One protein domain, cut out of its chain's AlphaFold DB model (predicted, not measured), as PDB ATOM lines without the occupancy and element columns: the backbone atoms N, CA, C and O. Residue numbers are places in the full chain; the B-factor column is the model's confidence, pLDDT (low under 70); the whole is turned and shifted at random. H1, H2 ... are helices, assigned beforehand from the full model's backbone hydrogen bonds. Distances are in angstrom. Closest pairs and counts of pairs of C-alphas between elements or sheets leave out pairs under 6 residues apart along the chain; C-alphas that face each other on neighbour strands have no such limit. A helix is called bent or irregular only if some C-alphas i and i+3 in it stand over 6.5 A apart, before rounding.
ATOM      1  N   ASP A  41     101.351 177.587 139.243       94.75
ATOM      2  CA  ASP A  41     102.479 176.660 139.270       94.75
ATOM      3  C   ASP A  41     102.061 175.289 138.719       94.75
ATOM      4  O   ASP A  41     100.896 174.891 138.783       94.75
ATOM      5  N   ARG A  42     103.033 174.522 138.214       92.69
ATOM      6  CA  ARG A  42     102.823 173.202 137.592       92.69
ATOM      7  C   ARG A  42     101.931 172.269 138.427       92.69
ATOM      8  O   ARG A  42     100.964 171.725 137.900       92.69
ATOM      9  N   ALA A  43     102.197 172.156 139.729       93.56
ATOM     10  CA  ALA A  43     101.406 171.323 140.638       93.56
ATOM     11  C   ALA A  43      99.974 171.851 140.853       93.56
ATOM     12  O   ALA A  43      99.029 171.067 140.924       93.56
ATOM     13  N   GLU A  44      99.792 173.174 140.924       95.69
ATOM     14  CA  GLU A  44      98.470 173.800 141.065       95.69
ATOM     15  C   GLU A  44      97.628 173.575 139.803       95.69
ATOM     16  O   GLU A  44      96.444 173.248 139.897       95.69
ATOM     17  N   ARG A  45      98.253 173.683 138.624       95.81
ATOM     18  CA  ARG A  45      97.630 173.380 137.330       95.81
ATOM     19  C   ARG A  45      97.171 171.929 137.256       95.81
ATOM     20  O   ARG A  45      96.013 171.686 136.932       95.81
ATOM     21  N   ALA A  46      98.045 170.985 137.604       94.94
ATOM     22  CA  ALA A  46      97.712 169.562 137.613       94.94
ATOM     23  C   ALA A  46      96.559 169.250 138.584       94.94
ATOM     24  O   ALA A  46      95.615 168.552 138.220       94.94
ATOM     25  N   ALA A  47      96.585 169.820 139.795       94.69
ATOM     26  CA  ALA A  47      95.533 169.622 140.792       94.69
ATOM     27  C   ALA A  47      94.167 170.154 140.327       94.69
ATOM     28  O   ALA A  47      93.157 169.467 140.477       94.69
ATOM     29  N   LEU A  48      94.130 171.356 139.741       95.50
ATOM     30  CA  LEU A  48      92.889 171.932 139.216       95.50
ATOM     31  C   LEU A  48      92.380 171.187 137.986       95.50
ATOM     32  O   LEU A  48      91.181 170.965 137.875       95.50
ATOM     33  N   LEU A  49      93.269 170.782 137.078       95.38
ATOM     34  CA  LEU A  49      92.872 170.021 135.898       95.38
ATOM     35  C   LEU A  49      92.335 168.636 136.280       95.38
ATOM     36  O   LEU A  49      91.391 168.162 135.663       95.38
ATOM     37  N   ALA A  50      92.887 168.007 137.322       94.75
ATOM     38  CA  ALA A  50      92.399 166.728 137.834       94.75
ATOM     39  C   ALA A  50      91.025 166.835 138.519       94.75
ATOM     40  O   ALA A  50      90.262 165.872 138.504       94.75
ATOM     41  N   ASN A  51      90.709 167.983 139.128       96.12
ATOM     42  CA  ASN A  51      89.423 168.220 139.777       96.12
ATOM     43  C   ASN A  51      88.929 169.668 139.566       96.12
ATOM     44  O   ASN A  51      89.036 170.492 140.484       96.12
ATOM     45  N   PRO A  52      88.347 169.983 138.391       96.38
ATOM     46  CA  PRO A  52      87.929 171.345 138.034       96.38
ATOM     47  C   PRO A  52      86.885 171.963 138.970       96.38
ATOM     48  O   PRO A  52      86.857 173.177 139.172       96.38
ATOM     49  N   HIS A  53      86.039 171.125 139.570       96.94
ATOM     50  CA  HIS A  53      84.997 171.524 140.520       96.94
ATOM     51  C   HIS A  53      85.441 171.411 141.986       96.94
ATOM     52  O   HIS A  53      84.650 171.639 142.907       96.94
ATOM     53  N   GLY A  54      86.703 171.046 142.210       95.56
ATOM     54  CA  GLY A  54      87.303 170.901 143.521       95.56
ATOM     55  C   GLY A  54      87.653 172.229 144.183       95.56
ATOM     56  O   GLY A  54      87.502 173.321 143.631       95.56
ATOM     57  N   PHE A  86      81.536 178.836 135.606       94.56
ATOM     58  CA  PHE A  86      81.895 178.953 134.195       94.56
ATOM     59  C   PHE A  86      83.357 178.582 133.892       94.56
ATOM     60  O   PHE A  86      83.624 177.964 132.867       94.56
ATOM     61  N   GLU A  87      84.297 178.935 134.770       95.44
ATOM     62  CA  GLU A  87      85.715 178.579 134.621       95.44
ATOM     63  C   GLU A  87      85.941 177.093 134.914       95.44
ATOM     64  O   GLU A  87      86.689 176.440 134.191       95.44
ATOM     65  N   ALA A  88      85.247 176.544 135.918       96.25
ATOM     66  CA  ALA A  88      85.278 175.116 136.228       96.25
ATOM     67  C   ALA A  88      84.780 174.273 135.040       96.25
ATOM     68  O   ALA A  88      85.498 173.387 134.588       96.25
ATOM     69  N   ASN A  89      83.624 174.622 134.459       95.06
ATOM     70  CA  ASN A  89      83.084 173.940 133.275       95.06
ATOM     71  C   ASN A  89      84.042 174.015 132.076       95.06
ATOM     72  O   ASN A  89      84.204 173.046 131.344       95.06
ATOM     73  N   ARG A  90      84.705 175.158 131.866       92.88
ATOM     74  CA  ARG A  90      85.703 175.293 130.793       92.88
ATOM     75  C   ARG A  90      86.915 174.397 131.011       92.88
ATOM     76  O   ARG A  90      87.431 173.840 130.050       92.88
ATOM     77  N   LEU A  91      87.385 174.293 132.250       94.56
ATOM     78  CA  LEU A  91      88.511 173.432 132.591       94.56
ATOM     79  C   LEU A  91      88.125 171.942 132.510       94.56
ATOM     80  O   LEU A  91      88.947 171.131 132.102       94.56
ATOM     81  N   GLU A  92      86.873 171.594 132.819       94.88
ATOM     82  CA  GLU A  92      86.286 170.264 132.584       94.88
ATOM     83  C   GLU A  92      86.231 169.921 131.084       94.88
ATOM     84  O   GLU A  92      86.694 168.855 130.685       94.88
ATOM     85  N   ASP A  93      85.737 170.832 130.239       93.25
ATOM     86  CA  ASP A  93      85.735 170.653 128.780       93.25
ATOM     87  C   ASP A  93      87.157 170.434 128.240       93.25
ATOM     88  O   ASP A  93      87.393 169.576 127.386       93.25
ATOM     89  N   GLU A  94      88.122 171.201 128.754       92.38
ATOM     90  CA  GLU A  94      89.529 171.068 128.390       92.38
ATOM     91  C   GLU A  94      90.116 169.728 128.859       92.38
ATOM     92  O   GLU A  94      90.819 169.068 128.094       92.38
ATOM     93  N   ARG A  95      89.777 169.273 130.072       93.94
ATOM     94  CA  ARG A  95      90.160 167.946 130.576       93.94
ATOM     95  C   ARG A  95      89.637 166.838 129.662       93.94
ATOM     96  O   ARG A  95      90.413 165.967 129.283       93.94
ATOM     97  N   HIS A  96      88.368 166.891 129.255       92.81
ATOM     98  CA  HIS A  96      87.802 165.913 128.320       92.81
ATOM     99  C   HIS A  96      88.501 165.938 126.957       92.81
ATOM    100  O   HIS A  96      88.834 164.884 126.419       92.81
ATOM    101  N   ARG A  97      88.808 167.129 126.425       91.69
ATOM    102  CA  ARG A  97      89.585 167.271 125.183       91.69
ATOM    103  C   ARG A  97      90.948 166.582 125.279       91.69
ATOM    104  O   ARG A  97      91.389 165.962 124.309       91.69
ATOM    105  N   LEU A  98      91.612 166.698 126.429       92.50
ATOM    106  CA  LEU A  98      92.905 166.065 126.696       92.50
ATOM    107  C   LEU A  98      92.775 164.556 126.905       92.50
ATOM    108  O   LEU A  98      93.612 163.816 126.400       92.50
ATOM    109  N   ASP A  99      91.715 164.088 127.566       92.94
ATOM    110  CA  ASP A  99      91.416 162.659 127.699       92.94
ATOM    111  C   ASP A  99      91.210 161.994 126.330       92.94
ATOM    112  O   ASP A  99      91.797 160.943 126.057       92.94
ATOM    113  N   ASP A 100      90.439 162.630 125.445       91.94
ATOM    114  CA  ASP A 100      90.210 162.157 124.077       91.94
ATOM    115  C   ASP A 100      91.496 162.180 123.248       91.94
ATOM    116  O   ASP A 100      91.785 161.253 122.488       91.94
ATOM    117  N   TRP A 101      92.288 163.247 123.378       93.44
ATOM    118  CA  TRP A 101      93.604 163.329 122.755       93.44
ATOM    119  C   TRP A 101      94.503 162.179 123.211       93.44
ATOM    120  O   TRP A 101      94.996 161.433 122.367       93.44
ATOM    121  N   TRP A 102      94.644 161.990 124.523       94.00
ATOM    122  CA  TRP A 102      95.488 160.965 125.124       94.00
ATOM    123  C   TRP A 102      95.070 159.554 124.707       94.00
ATOM    124  O   TRP A 102      95.917 158.725 124.382       94.00
ATOM    125  N   ALA A 103      93.763 159.281 124.657       91.69
ATOM    126  CA  ALA A 103      93.225 157.982 124.260       91.69
ATOM    127  C   ALA A 103      93.520 157.614 122.796       91.69
ATOM    128  O   ALA A 103      93.601 156.428 122.475       91.69
ATOM    129  N   ARG A 104      93.693 158.604 121.910       92.38
ATOM    130  CA  ARG A 104      94.025 158.379 120.492       92.38
ATOM    131  C   ARG A 104      95.510 158.122 120.244       92.38
ATOM    132  O   ARG A 104      95.858 157.662 119.160       92.38
ATOM    133  N   LEU A 105      96.379 158.425 121.206       91.06
ATOM    134  CA  LEU A 105      97.816 158.224 121.053       91.06
ATOM    135  C   LEU A 105      98.195 156.744 121.154       91.06
ATOM    136  O   LEU A 105      97.721 156.003 122.029       91.06
ATOM    137  N   ALA A 106      99.128 156.334 120.299       91.00
ATOM    138  CA  ALA A 106      99.735 155.017 120.390       91.00
ATOM    139  C   ALA A 106     100.455 154.845 121.754       91.00
ATOM    140  O   ALA A 106     100.885 155.836 122.356       91.00
ATOM    141  N   PRO A 107     100.507 153.626 122.325       91.56
ATOM    142  CA  PRO A 107     101.065 153.409 123.665       91.56
ATOM    143  C   PRO A 107     102.532 153.839 123.821       91.56
ATOM    144  O   PRO A 107     102.900 154.365 124.867       91.56
ATOM    145  N   ASP A 108     103.342 153.641 122.785       90.75
ATOM    146  CA  ASP A 108     104.739 154.072 122.686       90.75
ATOM    147  C   ASP A 108     104.859 155.602 122.714       90.75
ATOM    148  O   ASP A 108     105.589 156.146 123.537       90.75
ATOM    149  N   VAL A 109     104.040 156.306 121.926       91.69
ATOM    150  CA  VAL A 109     103.969 157.778 121.942       91.69
ATOM    151  C   VAL A 109     103.602 158.297 123.335       91.69
ATOM    152  O   VAL A 109     104.169 159.277 123.815       91.69
ATOM    153  N   ARG A 110     102.656 157.638 124.018       93.25
ATOM    154  CA  ARG A 110     102.272 157.996 125.392       93.25
ATOM    155  C   ARG A 110     103.424 157.816 126.377       93.25
ATOM    156  O   ARG A 110     103.641 158.706 127.197       93.25
ATOM    157  N   ALA A 111     104.136 156.693 126.304       90.75
ATOM    158  CA  ALA A 111     105.296 156.434 127.155       90.75
ATOM    159  C   ALA A 111     106.370 157.514 126.952       90.75
ATOM    160  O   ALA A 111     106.764 158.172 127.913       90.75
ATOM    161  N   ASP A 112     106.717 157.801 125.697       90.62
ATOM    162  CA  ASP A 112     107.715 158.816 125.362       90.62
ATOM    163  C   ASP A 112     107.320 160.214 125.857       90.62
ATOM    164  O   ASP A 112     108.150 160.939 126.411       90.62
ATOM    165  N   LEU A 113     106.054 160.618 125.696       91.38
ATOM    166  CA  LEU A 113     105.577 161.914 126.189       91.38
ATOM    167  C   LEU A 113     105.613 162.005 127.719       91.38
ATOM    168  O   LEU A 113     105.911 163.071 128.257       91.38
ATOM    169  N   VAL A 114     105.330 160.908 128.428       91.81
ATOM    170  CA  VAL A 114     105.452 160.851 129.893       91.81
ATOM    171  C   VAL A 114     106.908 160.974 130.321       91.81
ATOM    172  O   VAL A 114     107.186 161.718 131.266       91.81
ATOM    173  N   ASP A 115     107.833 160.314 129.629       90.19
ATOM    174  CA  ASP A 115     109.265 160.379 129.930       90.19
ATOM    175  C   ASP A 115     109.835 161.785 129.693       90.19
ATOM    176  O   ASP A 115     110.665 162.265 130.464       90.19
ATOM    177  N   HIS A 116     109.303 162.502 128.701       88.94
ATOM    178  CA  HIS A 116     109.716 163.864 128.354       88.94
ATOM    179  C   HIS A 116     108.820 164.956 128.957       88.94
ATOM    180  O   HIS A 116     108.927 166.123 128.583       88.94
ATOM    181  N   ARG A 117     107.955 164.639 129.931       88.06
ATOM    182  CA  ARG A 117     106.974 165.597 130.489       88.06
ATOM    183  C   ARG A 117     107.582 166.831 131.169       88.06
ATOM    184  O   ARG A 117     106.864 167.775 131.495       88.06
ATOM    185  N   SER A 118     108.873 166.821 131.496       84.00
ATOM    186  CA  SER A 118     109.608 167.970 132.051       84.00
ATOM    187  C   SER A 118     110.509 168.673 131.038       84.00
ATOM    188  O   SER A 118     111.134 169.672 131.390       84.00
ATOM    189  N   ALA A 119     110.561 168.170 129.809       83.00
ATOM    190  CA  ALA A 119     111.464 168.604 128.761       83.00
ATOM    191  C   ALA A 119     110.686 169.085 127.523       83.00
ATOM    192  O   ALA A 119     109.489 169.383 127.572       83.00
ATOM    193  N   GLU A 120     111.400 169.212 126.410       86.44
ATOM    194  CA  GLU A 120     110.824 169.510 125.103       86.44
ATOM    195  C   GLU A 120     110.107 168.287 124.529       86.44
ATOM    196  O   GLU A 120     110.476 167.141 124.795       86.44
ATOM    197  N   VAL A 121     109.087 168.538 123.710       84.44
ATOM    198  CA  VAL A 121     108.392 167.469 122.989       84.44
ATOM    199  C   VAL A 121     109.358 166.861 121.968       84.44
ATOM    200  O   VAL A 121     109.883 167.605 121.130       84.44
ATOM    201  N   PRO A 122     109.576 165.532 121.975       82.94
ATOM    202  CA  PRO A 122     110.384 164.884 120.953       82.94
ATOM    203  C   PRO A 122     109.848 165.199 119.560       82.94
ATOM    204  O   PRO A 122     108.640 165.158 119.322       82.94
ATOM    205  N   ARG A 123     110.748 165.470 118.610       83.56
ATOM    206  CA  ARG A 123     110.384 165.842 117.233       83.56
ATOM    207  C   ARG A 123     109.393 164.862 116.596       83.56
ATOM    208  O   ARG A 123     108.463 165.300 115.928       83.56
ATOM    209  N   ALA A 124     109.573 163.564 116.842       84.38
ATOM    210  CA  ALA A 124     108.707 162.503 116.327       84.38
ATOM    211  C   ALA A 124     107.238 162.640 116.774       84.38
ATOM    212  O   ALA A 124     106.338 162.255 116.036       84.38
ATOM    213  N   HIS A 125     106.994 163.247 117.939       87.31
ATOM    214  CA  HIS A 125     105.669 163.353 118.562       87.31
ATOM    215  C   HIS A 125     105.074 164.758 118.464       87.31
ATOM    216  O   HIS A 125     104.036 165.044 119.060       87.31
ATOM    217  N   ARG A 126     105.718 165.655 117.707       82.69
ATOM    218  CA  ARG A 126     105.300 167.054 117.571       82.69
ATOM    219  C   ARG A 126     103.869 167.169 117.086       82.69
ATOM    220  O   ARG A 126     103.064 167.807 117.757       82.69
ATOM    221  N   GLU A 127     103.556 166.527 115.962       83.19
ATOM    222  CA  GLU A 127     102.232 166.590 115.333       83.19
ATOM    223  C   GLU A 127     101.114 166.191 116.294       83.19
ATOM    224  O   GLU A 127     100.068 166.837 116.318       83.19
ATOM    225  N   ALA A 128     101.376 165.207 117.159       85.50
ATOM    226  CA  ALA A 128     100.425 164.773 118.168       85.50
ATOM    227  C   ALA A 128     100.074 165.890 119.164       85.50
ATOM    228  O   ALA A 128      98.945 165.944 119.637       85.50
ATOM    229  N   VAL A 129     101.003 166.795 119.481       86.06
ATOM    230  CA  VAL A 129     100.821 167.863 120.481       86.06
ATOM    231  C   VAL A 129     100.405 169.202 119.846       86.06
ATOM    232  O   VAL A 129      99.847 170.060 120.531       86.06
ATOM    233  N   LEU A 130     100.617 169.394 118.536       82.94
ATOM    234  CA  LEU A 130     100.370 170.672 117.849       82.94
ATOM    235  C   LEU A 130      98.928 171.179 117.988       82.94
ATOM    236  O   LEU A 130      98.714 172.368 118.219       82.94
ATOM    237  N   ASP A 131      97.935 170.289 117.900       80.00
ATOM    238  CA  ASP A 131      96.514 170.657 118.012       80.00
ATOM    239  C   ASP A 131      96.124 171.158 119.424       80.00
ATOM    240  O   ASP A 131      95.040 171.722 119.624       80.00
ATOM    241  N   LEU A 132      97.006 170.986 120.414       84.00
ATOM    242  CA  LEU A 132      96.815 171.456 121.785       84.00
ATOM    243  C   LEU A 132      97.476 172.810 122.057       84.00
ATOM    244  O   LEU A 132      97.223 173.401 123.110       84.00
ATOM    245  N   MET A 133      98.278 173.333 121.125       77.19
ATOM    246  CA  MET A 133      98.935 174.623 121.302       77.19
ATOM    247  C   MET A 133      97.923 175.778 121.261       77.19
ATOM    248  O   MET A 133      97.183 175.932 120.281       77.19
ATOM    249  N   PRO A 134      97.895 176.644 122.291       66.62
ATOM    250  CA  PRO A 134      97.063 177.835 122.263       66.62
ATOM    251  C   PRO A 134      97.568 178.783 121.165       66.62
ATOM    252  O   PRO A 134      98.684 179.285 121.237       66.62
ATOM    253  N   GLY A 135      96.736 179.027 120.149       65.44
ATOM    254  CA  GLY A 135      97.068 179.893 119.008       65.44
ATOM    255  C   GLY A 135      97.525 179.157 117.745       65.44
ATOM    256  O   GLY A 135      97.666 179.799 116.705       65.44
ATOM    257  N   GLY A 136      97.670 177.829 117.803       69.38
ATOM    258  CA  GLY A 136      98.187 177.028 116.693       69.38
ATOM    259  C   GLY A 136      99.669 177.291 116.411       69.38
ATOM    260  O   GLY A 136     100.322 178.081 117.089       69.38
ATOM    261  N   ARG A 145     113.427 172.472 115.296       70.00
ATOM    262  CA  ARG A 145     113.805 172.591 116.715       70.00
ATOM    263  C   ARG A 145     112.776 171.942 117.629       70.00
ATOM    264  O   ARG A 145     111.579 171.972 117.342       70.00
ATOM    265  N   GLY A 146     113.236 171.390 118.753       68.56
ATOM    266  CA  GLY A 146     112.346 171.012 119.846       68.56
ATOM    267  C   GLY A 146     111.529 172.224 120.301       68.56
ATOM    268  O   GLY A 146     111.989 173.366 120.232       68.56
ATOM    269  N   PHE A 147     110.275 171.986 120.683       79.06
ATOM    270  CA  PHE A 147     109.389 173.033 121.183       79.06
ATOM    271  C   PHE A 147     108.956 172.696 122.611       79.06
ATOM    272  O   PHE A 147     108.826 171.514 122.962       79.06
ATOM    273  N   PRO A 148     108.744 173.721 123.452       83.69
ATOM    274  CA  PRO A 148     108.346 173.503 124.831       83.69
ATOM    275  C   PRO A 148     106.977 172.824 124.883       83.69
ATOM    276  O   PRO A 148     106.046 173.210 124.168       83.69
ATOM    277  N   MET A 149     106.851 171.828 125.759       88.12
ATOM    278  CA  MET A 149     105.577 171.173 126.040       88.12
ATOM    279  C   MET A 149     104.541 172.221 126.481       88.12
ATOM    280  O   MET A 149     104.822 172.990 127.407       88.12
ATOM    281  N   PRO A 150     103.339 172.271 125.871       88.81
ATOM    282  CA  PRO A 150     102.312 173.211 126.293       88.81
ATOM    283  C   PRO A 150     101.959 173.004 127.767       88.81
ATOM    284  O   PRO A 150     101.764 171.877 128.216       88.81
ATOM    285  N   ASP A 151     101.807 174.098 128.511       89.56
ATOM    286  CA  ASP A 151     101.544 174.069 129.955       89.56
ATOM    287  C   ASP A 151     100.360 173.181 130.357       89.56
ATOM    288  O   ASP A 151     100.401 172.515 131.393       89.56
ATOM    289  N   VAL A 152      99.309 173.168 129.533       90.25
ATOM    290  CA  VAL A 152      98.111 172.352 129.756       90.25
ATOM    291  C   VAL A 152      98.392 170.857 129.582       90.25
ATOM    292  O   VAL A 152      97.885 170.047 130.352       90.25
ATOM    293  N   VAL A 153      99.260 170.494 128.632       92.06
ATOM    294  CA  VAL A 153      99.684 169.107 128.403       92.06
ATOM    295  C   VAL A 153     100.586 168.660 129.536       92.06
ATOM    296  O   VAL A 153     100.353 167.611 130.118       92.06
ATOM    297  N   THR A 154     101.551 169.491 129.926       92.75
ATOM    298  CA  THR A 154     102.406 169.233 131.086       92.75
ATOM    299  C   THR A 154     101.573 168.977 132.346       92.75
ATOM    300  O   THR A 154     101.772 167.973 133.024       92.75
ATOM    301  N   ALA A 155     100.588 169.838 132.625       93.25
ATOM    302  CA  ALA A 155      99.685 169.681 133.763       93.25
ATOM    303  C   ALA A 155      98.834 168.402 133.683       93.25
ATOM    304  O   ALA A 155      98.591 167.767 134.706       93.25
ATOM    305  N   TYR A 156      98.393 168.017 132.482       93.69
ATOM    306  CA  TYR A 156      97.666 166.768 132.254       93.69
ATOM    307  C   TYR A 156      98.543 165.543 132.512       93.69
ATOM    308  O   TYR A 156      98.127 164.628 133.220       93.69
ATOM    309  N   LEU A 157      99.776 165.554 131.996       93.44
ATOM    310  CA  LEU A 157     100.747 164.472 132.160       93.44
ATOM    311  C   LEU A 157     101.167 164.270 133.620       93.44
ATOM    312  O   LEU A 157     101.438 163.136 134.006       93.44
ATOM    313  N   ASP A 158     101.180 165.331 134.429       92.69
ATOM    314  CA  ASP A 158     101.428 165.253 135.876       92.69
ATOM    315  C   ASP A 158     100.207 164.830 136.699       92.69
ATOM    316  O   ASP A 158     100.325 164.548 137.895       92.69
ATOM    317  N   GLY A 159      99.020 164.846 136.094       87.00
ATOM    318  CA  GLY A 159      97.783 164.499 136.768       87.00
ATOM    319  C   GLY A 159      97.713 163.009 137.130       87.00
ATOM    320  O   GLY A 159      98.303 162.158 136.472       87.00
ATOM    321  N   PRO A 160      96.913 162.629 138.139       74.75
ATOM    322  CA  PRO A 160      96.725 161.223 138.506       74.75
ATOM    323  C   PRO A 160      96.041 160.387 137.407       74.75
ATOM    324  O   PRO A 160      96.134 159.159 137.418       74.75
ATOM    325  N   ALA A 161      95.353 161.029 136.456       66.94
ATOM    326  CA  ALA A 161      94.642 160.353 135.370       66.94
ATOM    327  C   ALA A 161      95.586 159.593 134.419       66.94
ATOM    328  O   ALA A 161      95.231 158.519 133.928       66.94
ATOM    329  N   THR A 162      96.796 160.112 134.193       60.84
ATOM    330  CA  THR A 162      97.825 159.464 133.367       60.84
ATOM    331  C   THR A 162      98.562 158.372 134.142       60.84
ATOM    332  O   THR A 162      98.842 157.313 133.583       60.84
ATOM    333  N   LEU A 163      98.785 158.573 135.445       61.62
ATOM    334  CA  LEU A 163      99.501 157.633 136.316       61.62
ATOM    335  C   LEU A 163      98.735 156.323 136.561       61.62
ATOM    336  O   LEU A 163      99.344 155.258 136.600       61.62
ATOM    337  N   SER A 164      97.405 156.368 136.662       59.56
ATOM    338  CA  SER A 164      96.589 155.165 136.908       59.56
ATOM    339  C   SER A 164      96.362 154.286 135.671       59.56
ATOM    340  O   SER A 164      95.818 153.192 135.795       59.56
TER     341      SER A 164
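Overview. This is residues 41 to 54, 86 to 136 and 145 to 164 of the 173 residues of an uncharacterized protein of Mycolicibacterium tokaiense (UniProt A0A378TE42). The short helix H5 lies in the middle of a small cluster of helices, with H1 crossing it on one side and H4 farther off on the opposite side. The long H2 runs down a third side and leads into H3 at its far end, while the four-residue H6 is the last named helix, one residue before the printed part ends at Ser 164. The printed part has 85 residues with six named helices, H1 to H6 in order, and no named strand; its class is all helix. It is compact, with a radius of gyration of the C-alphas of 12.4 A and spans of 36 by 30 by 25 A.

Along the chain. H1 is residues 42 to 50, 12.3 A long, beginning at C-alpha 42 (102.823, 173.202, 137.592). H2 is residues 86 to 104, 27.5 A; H3 is 107 to 115, 12.5 A; H4 is 123 to 130, 11.1 A, irregular, with C-alphas 124 and 127 7.7 A apart. H5 is 151 to 157, 9.9 A, and H6 is 160 to 163, 5.0 A, ending at C-alpha 163 (99.501, 157.633, 136.316).

Arrangement. H1 touches H5 at a steep tilt of 66 degrees, closest at the C-alphas of Ala 46 and Ala 155, 4.3 A. H2 touches H1 with residues 91 to 95 alone, about perpendicular at 90 degrees; the C-alphas of Leu 49 and Arg 95 are closest, 6.3 A. H2 only just touches H5, through residues 95 to 98 alone, with 3 pairs of C-alphas within 8 A, closest Leu 98 and Tyr 156, 7.4 A. H3 and H4 are close but not clearly touching, closest at the C-alphas of Val 109 and His 125, 6.7 A. H6 and H1 are too, at Ala 50 and Pro 160, 7.0 A. In H1, H2, H3 and H5 every O i to N i+4 pair is within hydrogen-bond range; H4 has 1 of 4, with 4 of 5 O i to N i+3 pairs, and H6 is too short for an i+4 pair.

Size, cuts and confidence. The C-alphas of Gly 54 and Arg 145 are farthest apart, 37.7 A. Residues 55 to 85 and 137 to 144 are not printed, with C-alpha gaps of 13.5 A and 16.2 A. Of the links printed whole, none is long. Confidence is under 70 at residues 134 to 136, 146 and 161 to 164.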